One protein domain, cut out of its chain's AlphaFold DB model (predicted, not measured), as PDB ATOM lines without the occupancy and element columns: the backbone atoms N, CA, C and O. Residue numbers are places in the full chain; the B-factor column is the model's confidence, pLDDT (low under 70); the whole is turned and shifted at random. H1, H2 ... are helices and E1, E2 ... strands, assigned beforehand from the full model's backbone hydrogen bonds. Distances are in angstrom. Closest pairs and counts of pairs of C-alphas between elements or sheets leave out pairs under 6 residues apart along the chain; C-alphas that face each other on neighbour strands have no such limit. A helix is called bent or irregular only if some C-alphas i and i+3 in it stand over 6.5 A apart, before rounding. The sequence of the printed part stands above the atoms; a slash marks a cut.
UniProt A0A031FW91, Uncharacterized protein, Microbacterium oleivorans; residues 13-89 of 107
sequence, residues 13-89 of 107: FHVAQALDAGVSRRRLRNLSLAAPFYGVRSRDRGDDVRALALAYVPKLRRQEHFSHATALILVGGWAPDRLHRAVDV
ATOM      1  N   PHE A  13     178.092 117.678 207.109       91.44
ATOM      2  CA  PHE A  13     177.294 116.703 207.847       91.44
ATOM      3  C   PHE A  13     175.852 116.655 207.360       91.44
ATOM      4  O   PHE A  13     175.301 117.633 206.838       91.44
ATOM      5  N   HIS A  14     175.217 115.502 207.578       92.94
ATOM      6  CA  HIS A  14     173.786 115.363 207.376       92.94
ATOM      7  C   HIS A  14     173.031 116.032 208.531       92.94
ATOM      8  O   HIS A  14     173.380 115.877 209.700       92.94
ATOM      9  N   VAL A  15     171.962 116.764 208.221       92.56
ATOM     10  CA  VAL A  15     171.127 117.460 209.212       92.56
ATOM     11  C   VAL A  15     170.606 116.487 210.268       92.56
ATOM     12  O   VAL A  15     170.591 116.847 211.437       92.56
ATOM     13  N   ALA A  16     170.236 115.261 209.877       90.31
ATOM     14  CA  ALA A  16     169.791 114.229 210.820       90.31
ATOM     15  C   ALA A  16     170.866 113.904 211.870       90.31
ATOM     16  O   ALA A  16     170.588 114.006 213.056       90.31
ATOM     17  N   GLN A  17     172.114 113.678 211.445       90.19
ATOM     18  CA  GLN A  17     173.235 113.408 212.353       90.19
ATOM     19  C   GLN A  17     173.444 114.545 213.364       90.19
ATOM     20  O   GLN A  17     173.714 114.302 214.536       90.19
ATOM     21  N   ALA A  18     173.298 115.803 212.935       91.31
ATOM     22  CA  ALA A  18     173.420 116.935 213.848       91.31
ATOM     23  C   ALA A  18     172.249 117.034 214.835       91.31
ATOM     24  O   ALA A  18     172.455 117.434 215.978       91.31
ATOM     25  N   LEU A  19     171.032 116.685 214.406       92.69
ATOM     26  CA  LEU A  19     169.875 116.605 215.301       92.69
ATOM     27  C   LEU A  19     170.078 115.507 216.353       92.69
ATOM     28  O   LEU A  19     169.835 115.767 217.529       92.69
ATOM     29  N   ASP A  20     170.581 114.341 215.943       90.75
ATOM     30  CA  ASP A  20     170.882 113.215 216.834       90.75
ATOM     31  C   ASP A  20     171.994 113.572 217.836       90.75
ATOM     32  O   ASP A  20     171.930 113.199 219.004       90.75
ATOM     33  N   ALA A  21     172.958 114.398 217.420       89.44
ATOM     34  CA  ALA A  21     173.984 114.984 218.285       89.44
ATOM     35  C   ALA A  21     173.477 116.146 219.176       89.44
ATOM     36  O   ALA A  21     174.273 116.854 219.795       89.44
ATOM     37  N   GLY A  22     172.164 116.403 219.226       90.75
ATOM     38  CA  GLY A  22     171.550 117.411 220.096       90.75
ATOM     39  C   GLY A  22     171.595 118.851 219.571       90.75
ATOM     40  O   GLY A  22     171.271 119.799 220.296       90.75
ATOM     41  N   VAL A  23     171.970 119.075 218.308       92.00
ATOM     42  CA  VAL A  23     171.959 120.417 217.710       92.00
ATOM     43  C   VAL A  23     170.529 120.820 217.365       92.00
ATOM     44  O   VAL A  23     169.839 120.160 216.598       92.00
ATOM     45  N   SER A  24     170.066 121.964 217.871       91.19
ATOM     46  CA  SER A  24     168.709 122.433 217.570       91.19
ATOM     47  C   SER A  24     168.526 122.856 216.105       91.19
ATOM     48  O   SER A  24     169.406 123.464 215.488       91.19
ATOM     49  N   ARG A  25     167.314 122.661 215.564       91.06
ATOM     50  CA  ARG A  25     166.936 123.126 214.212       91.06
ATOM     51  C   ARG A  25     167.206 124.616 213.989       91.06
ATOM     52  O   ARG A  25     167.597 125.008 212.893       91.06
ATOM     53  N   ARG A  26     167.033 125.449 215.023       90.12
ATOM     54  CA  ARG A  26     167.335 126.890 214.969       90.12
ATOM     55  C   ARG A  26     168.814 127.146 214.681       90.12
ATOM     56  O   ARG A  26     169.126 128.003 213.864       90.12
ATOM     57  N   ARG A  27     169.720 126.391 215.318       89.81
ATOM     58  CA  ARG A  27     171.167 126.485 215.067       89.81
ATOM     59  C   ARG A  27     171.524 126.029 213.652       89.81
ATOM     60  O   ARG A  27     172.306 126.697 212.991       89.81
ATOM     61  N   LEU A  28     170.889 124.970 213.148       91.25
ATOM     62  CA  LEU A  28     171.127 124.461 211.789       91.25
ATOM     63  C   LEU A  28     170.645 125.396 210.667       91.25
ATOM     64  O   LEU A  28     171.069 125.251 209.523       91.25
ATOM     65  N   ARG A  29     169.776 126.363 210.980       89.56
ATOM     66  CA  ARG A  29     169.323 127.416 210.054       89.56
ATOM     67  C   ARG A  29     170.224 128.659 210.051       89.56
ATOM     68  O   ARG A  29     169.886 129.643 209.401       89.56
ATOM     69  N   ASN A  30     171.335 128.650 210.786       89.56
ATOM     70  CA  ASN A  30     172.243 129.791 210.848       89.56
ATOM     71  C   ASN A  30     172.873 130.078 209.470       89.56
ATOM     72  O   ASN A  30     173.366 129.164 208.816       89.56
ATOM     73  N   LEU A  31     172.909 131.356 209.069       85.94
ATOM     74  CA  LEU A  31     173.482 131.831 207.797       85.94
ATOM     75  C   LEU A  31     175.004 131.613 207.678       85.94
ATOM     76  O   LEU A  31     175.576 131.726 206.592       85.94
ATOM     77  N   SER A  32     175.680 131.306 208.788       87.69
ATOM     78  CA  SER A  32     177.081 130.860 208.777       87.69
ATOM     79  C   SER A  32     177.273 129.489 208.125       87.69
ATOM     80  O   SER A  32     178.367 129.221 207.647       87.69
ATOM     81  N   LEU A  33     176.228 128.659 208.056       89.75
ATOM     82  CA  LEU A  33     176.278 127.342 207.426       89.75
ATOM     83  C   LEU A  33     175.785 127.409 205.980       89.75
ATOM     84  O   LEU A  33     174.663 127.853 205.717       89.75
ATOM     85  N   ALA A  34     176.582 126.885 205.055       91.06
ATOM     86  CA  ALA A  34     176.142 126.623 203.694       91.06
ATOM     87  C   ALA A  34     175.137 125.460 203.650       91.06
ATOM     88  O   ALA A  34     175.131 124.575 204.513       91.06
ATOM     89  N   ALA A  35     174.294 125.461 202.617       90.19
ATOM     90  CA  ALA A  35     173.336 124.398 202.310       90.19
ATOM     91  C   ALA A  35     173.480 123.951 200.847       90.19
ATOM     92  O   ALA A  35     172.596 124.232 200.041       90.19
ATOM     93  N   PRO A  36     174.595 123.289 200.492       88.38
ATOM     94  CA  PRO A  36     174.864 122.901 199.106       88.38
ATOM     95  C   PRO A  36     173.875 121.846 198.589       88.38
ATOM     96  O   PRO A  36     173.539 121.844 197.410       88.38
ATOM     97  N   PHE A  37     173.353 120.984 199.473       87.19
ATOM     98  CA  PHE A  37     172.343 119.982 199.128       87.19
ATOM     99  C   PHE A  37     171.236 119.915 200.171       87.19
ATOM    100  O   PHE A  37     171.438 120.189 201.357       87.19
ATOM    101  N   TYR A  38     170.062 119.449 199.744       87.19
ATOM    102  CA  TYR A  38     168.972 119.140 200.660       87.19
ATOM    103  C   TYR A  38     169.419 118.133 201.729       87.19
ATOM    104  O   TYR A  38     169.946 117.063 201.403       87.19
ATOM    105  N   GLY A  39     169.184 118.477 202.998       89.06
ATOM    106  CA  GLY A  39     169.551 117.648 204.148       89.06
ATOM    107  C   GLY A  39     171.024 117.724 204.554       89.06
ATOM    108  O   GLY A  39     171.399 117.060 205.513       89.06
ATOM    109  N   VAL A  40     171.852 118.542 203.895       91.75
ATOM    110  CA  VAL A  40     173.274 118.722 204.226       91.75
ATOM    111  C   VAL A  40     173.539 120.148 204.689       91.75
ATOM    112  O   VAL A  40     172.971 121.109 204.163       91.75
ATOM    113  N   ARG A  41     174.430 120.285 205.670       93.12
ATOM    114  CA  ARG A  41     175.017 121.568 206.059       93.12
ATOM    115  C   ARG A  41     176.534 121.479 206.040       93.12
ATOM    116  O   ARG A  41     177.103 120.419 206.289       93.12
ATOM    117  N   SER A  42     177.164 122.606 205.726       91.62
ATOM    118  CA  SER A  42     178.615 122.728 205.628       91.62
ATOM    119  C   SER A  42     179.095 124.019 206.289       91.62
ATOM    120  O   SER A  42     178.448 125.060 206.154       91.62
ATOM    121  N   ARG A  43     180.218 123.954 207.012       88.94
ATOM    122  CA  ARG A  43     180.959 125.141 207.482       88.94
ATOM    123  C   ARG A  43     181.720 125.813 206.336       88.94
ATOM    124  O   ARG A  43     181.913 127.024 206.346       88.94
ATOM    125  N   ASP A  44     182.109 125.017 205.348       84.81
ATOM    126  CA  ASP A  44     182.727 125.463 204.107       84.81
ATOM    127  C   ASP A  44     181.657 125.991 203.136       84.81
ATOM    128  O   ASP A  44     180.595 125.377 202.981       84.81
ATOM    129  N   ARG A  45     181.942 127.135 202.509       82.75
ATOM    130  CA  ARG A  45     181.078 127.812 201.530       82.75
ATOM    131  C   ARG A  45     181.560 127.661 200.087       82.75
ATOM    132  O   ARG A  45     180.979 128.310 199.222       82.75
ATOM    133  N   GLY A  46     182.593 126.858 199.835       82.44
ATOM    134  CA  GLY A  46     183.079 126.606 198.483       82.44
ATOM    135  C   GLY A  46     181.959 126.145 197.546       82.44
ATOM    136  O   GLY A  46     181.128 125.310 197.913       82.44
ATOM    137  N   ASP A  47     181.940 126.720 196.348       81.06
ATOM    138  CA  ASP A  47     180.971 126.455 195.281       81.06
ATOM    139  C   ASP A  47     181.606 125.785 194.052       81.06
ATOM    140  O   ASP A  47     180.917 125.550 193.057       81.06
ATOM    141  N   ASP A  48     182.895 125.442 194.130       83.81
ATOM    142  CA  ASP A  48     183.566 124.620 193.129       83.81
ATOM    143  C   ASP A  48     183.163 123.138 193.242       83.81
ATOM    144  O   ASP A  48     182.636 122.664 194.258       83.81
ATOM    145  N   VAL A  49     183.422 122.371 192.179       85.44
ATOM    146  CA  VAL A  49     182.996 120.967 192.105       85.44
ATOM    147  C   VAL A  49     183.611 120.134 193.220       85.44
ATOM    148  O   VAL A  49     182.985 119.184 193.684       85.44
ATOM    149  N   ARG A  50     184.821 120.470 193.677       87.06
ATOM    150  CA  ARG A  50     185.501 119.717 194.732       87.06
ATOM    151  C   ARG A  50     184.819 119.949 196.078       87.06
ATOM    152  O   ARG A  50     184.548 118.979 196.788       87.06
ATOM    153  N   ALA A  51     184.500 121.192 196.420       87.62
ATOM    154  CA  ALA A  51     183.761 121.553 197.621       87.62
ATOM    155  C   ALA A  51     182.356 120.939 197.609       87.62
ATOM    156  O   ALA A  51     181.933 120.350 198.610       87.62
ATOM    157  N   LEU A  52     181.671 120.985 196.463       88.44
ATOM    158  CA  LEU A  52     180.366 120.353 196.279       88.44
ATOM    159  C   LEU A  52     180.446 118.822 196.384       88.44
ATOM    160  O   LEU A  52     179.636 118.223 197.087       88.44
ATOM    161  N   ALA A  53     181.435 118.170 195.774       89.06
ATOM    162  CA  ALA A  53     181.623 116.723 195.888       89.06
ATOM    163  C   ALA A  53     181.868 116.305 197.346       89.06
ATOM    164  O   ALA A  53     181.192 115.412 197.854       89.06
ATOM    165  N   LEU A  54     182.757 117.002 198.065       90.06
ATOM    166  CA  LEU A  54     183.004 116.756 199.489       90.06
ATOM    167  C   LEU A  54     181.751 116.980 200.343       90.06
ATOM    168  O   LEU A  54     181.508 116.239 201.295       90.06
ATOM    169  N   ALA A  55     180.940 117.985 200.013       90.69
ATOM    170  CA  ALA A  55     179.673 118.228 200.692       90.69
ATOM    171  C   ALA A  55     178.615 117.160 200.383       90.69
ATOM    172  O   ALA A  55     177.707 116.961 201.186       90.69
ATOM    173  N   TYR A  56     178.733 116.447 199.264       89.31
ATOM    174  CA  TYR A  56     177.833 115.352 198.920       89.31
ATOM    175  C   TYR A  56     178.179 114.044 199.645       89.31
ATOM    176  O   TYR A  56     177.286 113.235 199.880       89.31
ATOM    177  N   VAL A  57     179.437 113.842 200.061       89.44
ATOM    178  CA  VAL A  57     179.917 112.600 200.705       89.44
ATOM    179  C   VAL A  57     178.999 112.067 201.821       89.44
ATOM    180  O   VAL A  57     178.717 110.873 201.798       89.44
ATOM    181  N   PRO A  58     178.444 112.879 202.749       87.12
ATOM    182  CA  PRO A  58     177.536 112.372 203.785       87.12
ATOM    183  C   PRO A  58     176.239 111.741 203.250       87.12
ATOM    184  O   PRO A  58     175.569 111.015 203.979       87.12
ATOM    185  N   LYS A  59     175.850 112.051 202.006       86.31
ATOM    186  CA  LYS A  59     174.695 111.460 201.314       86.31
ATOM    187  C   LYS A  59     175.068 110.268 200.436       86.31
ATOM    188  O   LYS A  59     174.163 109.524 200.065       86.31
ATOM    189  N   LEU A  60     176.347 110.117 200.093       85.88
ATOM    190  CA  LEU A  60     176.822 109.109 199.154       85.88
ATOM    191  C   LEU A  60     176.612 107.712 199.745       85.88
ATOM    192  O   LEU A  60     177.170 107.360 200.787       85.88
ATOM    193  N   ARG A  61     175.780 106.907 199.088       85.12
ATOM    194  CA  ARG A  61     175.533 105.521 199.492       85.12
ATOM    195  C   ARG A  61     176.704 104.640 199.075       85.12
ATOM    196  O   ARG A  61     177.412 104.925 198.119       85.12
ATOM    197  N   ARG A  62     176.850 103.485 199.728       79.88
ATOM    198  CA  ARG A  62     177.932 102.517 199.453       79.88
ATOM    199  C   ARG A  62     178.022 102.053 197.985       79.88
ATOM    200  O   ARG A  62     179.082 101.605 197.571       79.88
ATOM    201  N   GLN A  63     176.928 102.114 197.225       82.94
ATOM    202  CA  GLN A  63     176.866 101.691 195.815       82.94
ATOM    203  C   GLN A  63     176.877 102.870 194.826       82.94
ATOM    204  O   GLN A  63     176.790 102.663 193.614       82.94
ATOM    205  N   GLU A  64     176.967 104.096 195.334       85.50
ATOM    206  CA  GLU A  64     177.014 105.318 194.541       85.50
ATOM    207  C   GLU A  64     178.454 105.801 194.391       85.50
ATOM    208  O   GLU A  64     179.267 105.699 195.307       85.50
ATOM    209  N   HIS A  65     178.758 106.349 193.219       85.81
ATOM    210  CA  HIS A  65     180.074 106.873 192.883       85.81
ATOM    211  C   HIS A  65     179.922 108.189 192.117       85.81
ATOM    212  O   HIS A  65     178.960 108.378 191.364       85.81
ATOM    213  N   PHE A  66     180.887 109.095 192.282       86.62
ATOM    214  CA  PHE A  66     180.979 110.276 191.426       86.62
ATOM    215  C   PHE A  66     181.297 109.846 189.995       86.62
ATOM    216  O   PHE A  66     182.125 108.964 189.774       86.62
ATOM    217  N   SER A  67     180.633 110.461 189.023       82.06
ATOM    218  CA  SER A  67     180.745 110.086 187.611       82.06
ATOM    219  C   SER A  67     181.024 111.299 186.722       82.06
ATOM    220  O   SER A  67     181.125 112.421 187.215       82.06
ATOM    221  N   HIS A  68     181.185 111.064 185.417       86.38
ATOM    222  CA  HIS A  68     181.261 112.100 184.380       86.38
ATOM    223  C   HIS A  68     182.241 113.241 184.713       86.38
ATOM    224  O   HIS A  68     183.399 112.993 185.058       86.38
ATOM    225  N   ALA A  69     181.792 114.492 184.588       85.56
ATOM    226  CA  ALA A  69     182.628 115.668 184.766       85.56
ATOM    227  C   ALA A  69     183.112 115.807 186.209       85.56
ATOM    228  O   ALA A  69     184.247 116.217 186.426       85.56
ATOM    229  N   THR A  70     182.300 115.394 187.186       85.75
ATOM    230  CA  THR A  70     182.721 115.391 188.593       85.75
ATOM    231  C   THR A  70     183.923 114.472 188.799       85.75
ATOM    232  O   THR A  70     184.927 114.902 189.360       85.75
ATOM    233  N   ALA A  71     183.870 113.234 188.300       88.19
ATOM    234  CA  ALA A  71     185.006 112.315 188.387       88.19
ATOM    235  C   ALA A  71     186.244 112.865 187.658       88.19
ATOM    236  O   ALA A  71     187.341 112.828 188.213       88.19
ATOM    237  N   LEU A  72     186.059 113.430 186.458       87.69
ATOM    238  CA  LEU A  72     187.139 114.019 185.659       87.69
ATOM    239  C   LEU A  72     187.826 115.189 186.380       87.69
ATOM    240  O   LEU A  72     189.051 115.221 186.461       87.69
ATOM    241  N   ILE A  73     187.057 116.121 186.945       88.44
ATOM    242  CA  ILE A  73     187.597 117.263 187.695       88.44
ATOM    243  C   ILE A  73     188.290 116.785 188.978       88.44
ATOM    244  O   ILE A  73     189.360 117.285 189.327       88.44
ATOM    245  N   LEU A  74     187.729 115.793 189.682       88.25
ATOM    246  CA  LEU A  74     188.315 115.281 190.926       88.25
ATOM    247  C   LEU A  74     189.711 114.673 190.725       88.25
ATOM    248  O   LEU A  74     190.554 114.829 191.611       88.25
ATOM    249  N   VAL A  75     189.972 114.048 189.570       91.19
ATOM    250  CA  VAL A  75     191.299 113.515 189.202       91.19
ATOM    251  C   VAL A  75     192.242 114.564 188.592       91.19
ATOM    252  O   VAL A  75     193.349 114.224 188.187       91.19
ATOM    253  N   GLY A  76     191.836 115.838 188.538       90.56
ATOM    254  CA  GLY A  76     192.640 116.939 187.991       90.56
ATOM    255  C   GLY A  76     192.506 117.137 186.479       90.56
ATOM    256  O   GLY A  76     193.316 117.842 185.881       90.56
ATOM    257  N   GLY A  77     191.506 116.519 185.849       89.94
ATOM    258  CA  GLY A  77     191.186 116.722 184.442       89.94
ATOM    259  C   GLY A  77     190.481 118.054 184.174       89.94
ATOM    260  O   GLY A  77     189.970 118.719 185.075       89.94
ATOM    261  N   TRP A  78     190.432 118.436 182.898       90.56
ATOM    262  CA  TRP A  78     189.730 119.638 182.455       90.56
ATOM    263  C   TRP A  78     188.251 119.355 182.170       90.56
ATOM    264  O   TRP A  78     187.911 118.340 181.566       90.56
ATOM    265  N   ALA A  79     187.378 120.290 182.535       85.12
ATOM    266  CA  ALA A  79     185.978 120.304 182.126       85.12
ATOM    267  C   ALA A  79     185.501 121.756 181.929       85.12
ATOM    268  O   ALA A  79     186.048 122.658 182.568       85.12
ATOM    269  N   PRO A  80     184.472 122.003 181.098       84.75
ATOM    270  CA  PRO A  80     183.885 123.334 180.938       84.75
ATOM    271  C   PRO A  80     183.352 123.912 182.258       84.75
ATOM    272  O   PRO A  80     182.661 123.198 182.980       84.75
ATOM    273  N   ASP A  81     183.554 125.212 182.508       83.94
ATOM    274  CA  ASP A  81     183.187 125.928 183.752       83.94
ATOM    275  C   ASP A  81     181.766 125.649 184.259       83.94
ATOM    276  O   ASP A  81     181.538 125.486 185.456       83.94
ATOM    277  N   ARG A  82     180.797 125.514 183.345       81.31
ATOM    278  CA  ARG A  82     179.402 125.192 183.696       81.31
ATOM    279  C   ARG A  82     179.251 123.880 184.481       81.31
ATOM    280  O   ARG A  82     178.294 123.737 185.231       81.31
ATOM    281  N   LEU A  83     180.174 122.933 184.305       80.50
ATOM    282  CA  LEU A  83     180.170 121.637 184.984       80.50
ATOM    283  C   LEU A  83     180.845 121.692 186.358       80.50
ATOM    284  O   LEU A  83     180.684 120.763 187.135       80.50
ATOM    285  N   HIS A  84     181.527 122.789 186.708       75.56
ATOM    286  CA  HIS A  84     182.168 122.959 188.020       75.56
ATOM    287  C   HIS A  84     181.183 123.318 189.136       75.56
ATOM    288  O   HIS A  84     181.591 123.440 190.283       75.56
ATOM    289  N   ARG A  85     179.890 123.470 188.826       75.19
ATOM    290  CA  ARG A  85     178.833 123.797 189.801       75.19
ATOM    291  C   ARG A  85     177.759 122.715 189.937       75.19
ATOM    292  O   ARG A  85     176.762 122.924 190.623       75.19
ATOM    293  N   ALA A  86     177.937 121.576 189.272       75.19
ATOM    294  CA  ALA A  86     177.025 120.440 189.323       75.19
ATOM    295  C   ALA A  86     177.786 119.189 189.769       75.19
ATOM    296  O   ALA A  86     178.951 119.015 189.423       75.19
ATOM    297  N   VAL A  87     177.128 118.327 190.548       74.88
ATOM    298  CA  VAL A  87     177.705 117.056 191.005       74.88
ATOM    299  C   VAL A  87     176.976 115.909 190.323       74.88
ATOM    300  O   VAL A  87     175.773 115.733 190.514       74.88
ATOM    301  N   ASP A  88     177.725 115.119 189.561       72.00
ATOM    302  CA  ASP A  88     177.251 113.929 188.865       72.00
ATOM    303  C   ASP A  88     177.484 112.696 189.740       72.00
ATOM    304  O   ASP A  88     178.623 112.332 190.051       72.00
ATOM    305  N   VAL A  89     176.405 112.004 190.097       59.38
ATOM    306  CA  VAL A  89     176.449 110.772 190.894       59.38
ATOM    307  C   VAL A  89     175.701 109.687 190.148       59.38
ATOM    308  O   VAL A  89     174.597 109.911 189.657       59.38
TER     309      VAL A  89
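What this domain is: This is residues 13 to 89 of the 107 residues of an uncharacterized protein of Microbacterium oleivorans (UniProt A0A031FW91). The domain is a long, flat shape of two lobes: H3, H4 and H5 make a small triangle of helices in one, and the short helices H1 and H2, next to E1, make the other. H3, the longest helix, lies nearest the middle, E1 sits between it and H1 and H2, and residues 86 to 89 run back from H5 toward E2. The printed part has 77 residues with five named helices and two named strands, in the order H1, H2, E1, H3, E2, H4, H5; the two strands do not pair with each other, and the class is mostly helix. It is only just compact, close to loose, with a radius of gyration of the C-alphas of 13.7 A, and it is only just flat, with spans of 41 by 28 by 16 A.

How they stand to each other: H3, residues 49 to 59, touches H4, residues 68 to 74, about perpendicular at 75 degrees; their closest C-alphas, of Arg 50 and Leu 74, are 6.5 A apart. H3 also touches H5, residues 81 to 85, with the C-alphas of Val 49 and His 84 closest at 4.6 A. H4 touches H5, with the C-alphas of Ala 69 and Leu 83 closest at 6.5 A. E2, residues 64 to 66, and H4 meet only through their link, and E2 pairs with no named strand. E1, residues 40 to 42, also pairs with no named strand, but residues 13 to 14 pair with its residues 40 to 41, antiparallel. The closest C-alphas of E1 and H3, of Ser 42 and Ala 55, are 6.8 A apart. H1, residues 15 to 20, and H2, residues 25 to 28, are close but not clearly touching, with the C-alphas of Leu 19 and Arg 25 closest at 7.2 A. H1 and H2 are both apart from H3, H4 and H5. In H1 and H4 every O i to N i+4 pair is within hydrogen-bond range, against 5 of 7 in H3 and 0 of 1 in H5, where 1 of 2 O i to N i+3 pairs is; H2 is too short for an O i to N i+4 pair.

Where its parts are: H3 is 15.6 A from first to last C-alpha, beginning at C-alpha 49 (182.996, 120.967, 192.105); it is only just irregular, with C-alphas 55 and 58 7.0 A apart. H4 is 10.1 A long and H5 7.8 A, ending at C-alpha 85 (178.833, 123.797, 189.801). E2 is 7.1 A long and E1 6.8 A. H1, from C-alpha 15 (171.127, 117.460, 209.212), is 8.7 A long, and H2 5.0 A.

The domain as a whole: The two C-alphas farthest apart, of Gly 22 and Trp 78, are 41.9 A apart. The printed part has no cut. The link from H2 to E1, 11 residues, is long. The mean pLDDT of the printed part is 86.7, and residue 89 alone is under 70.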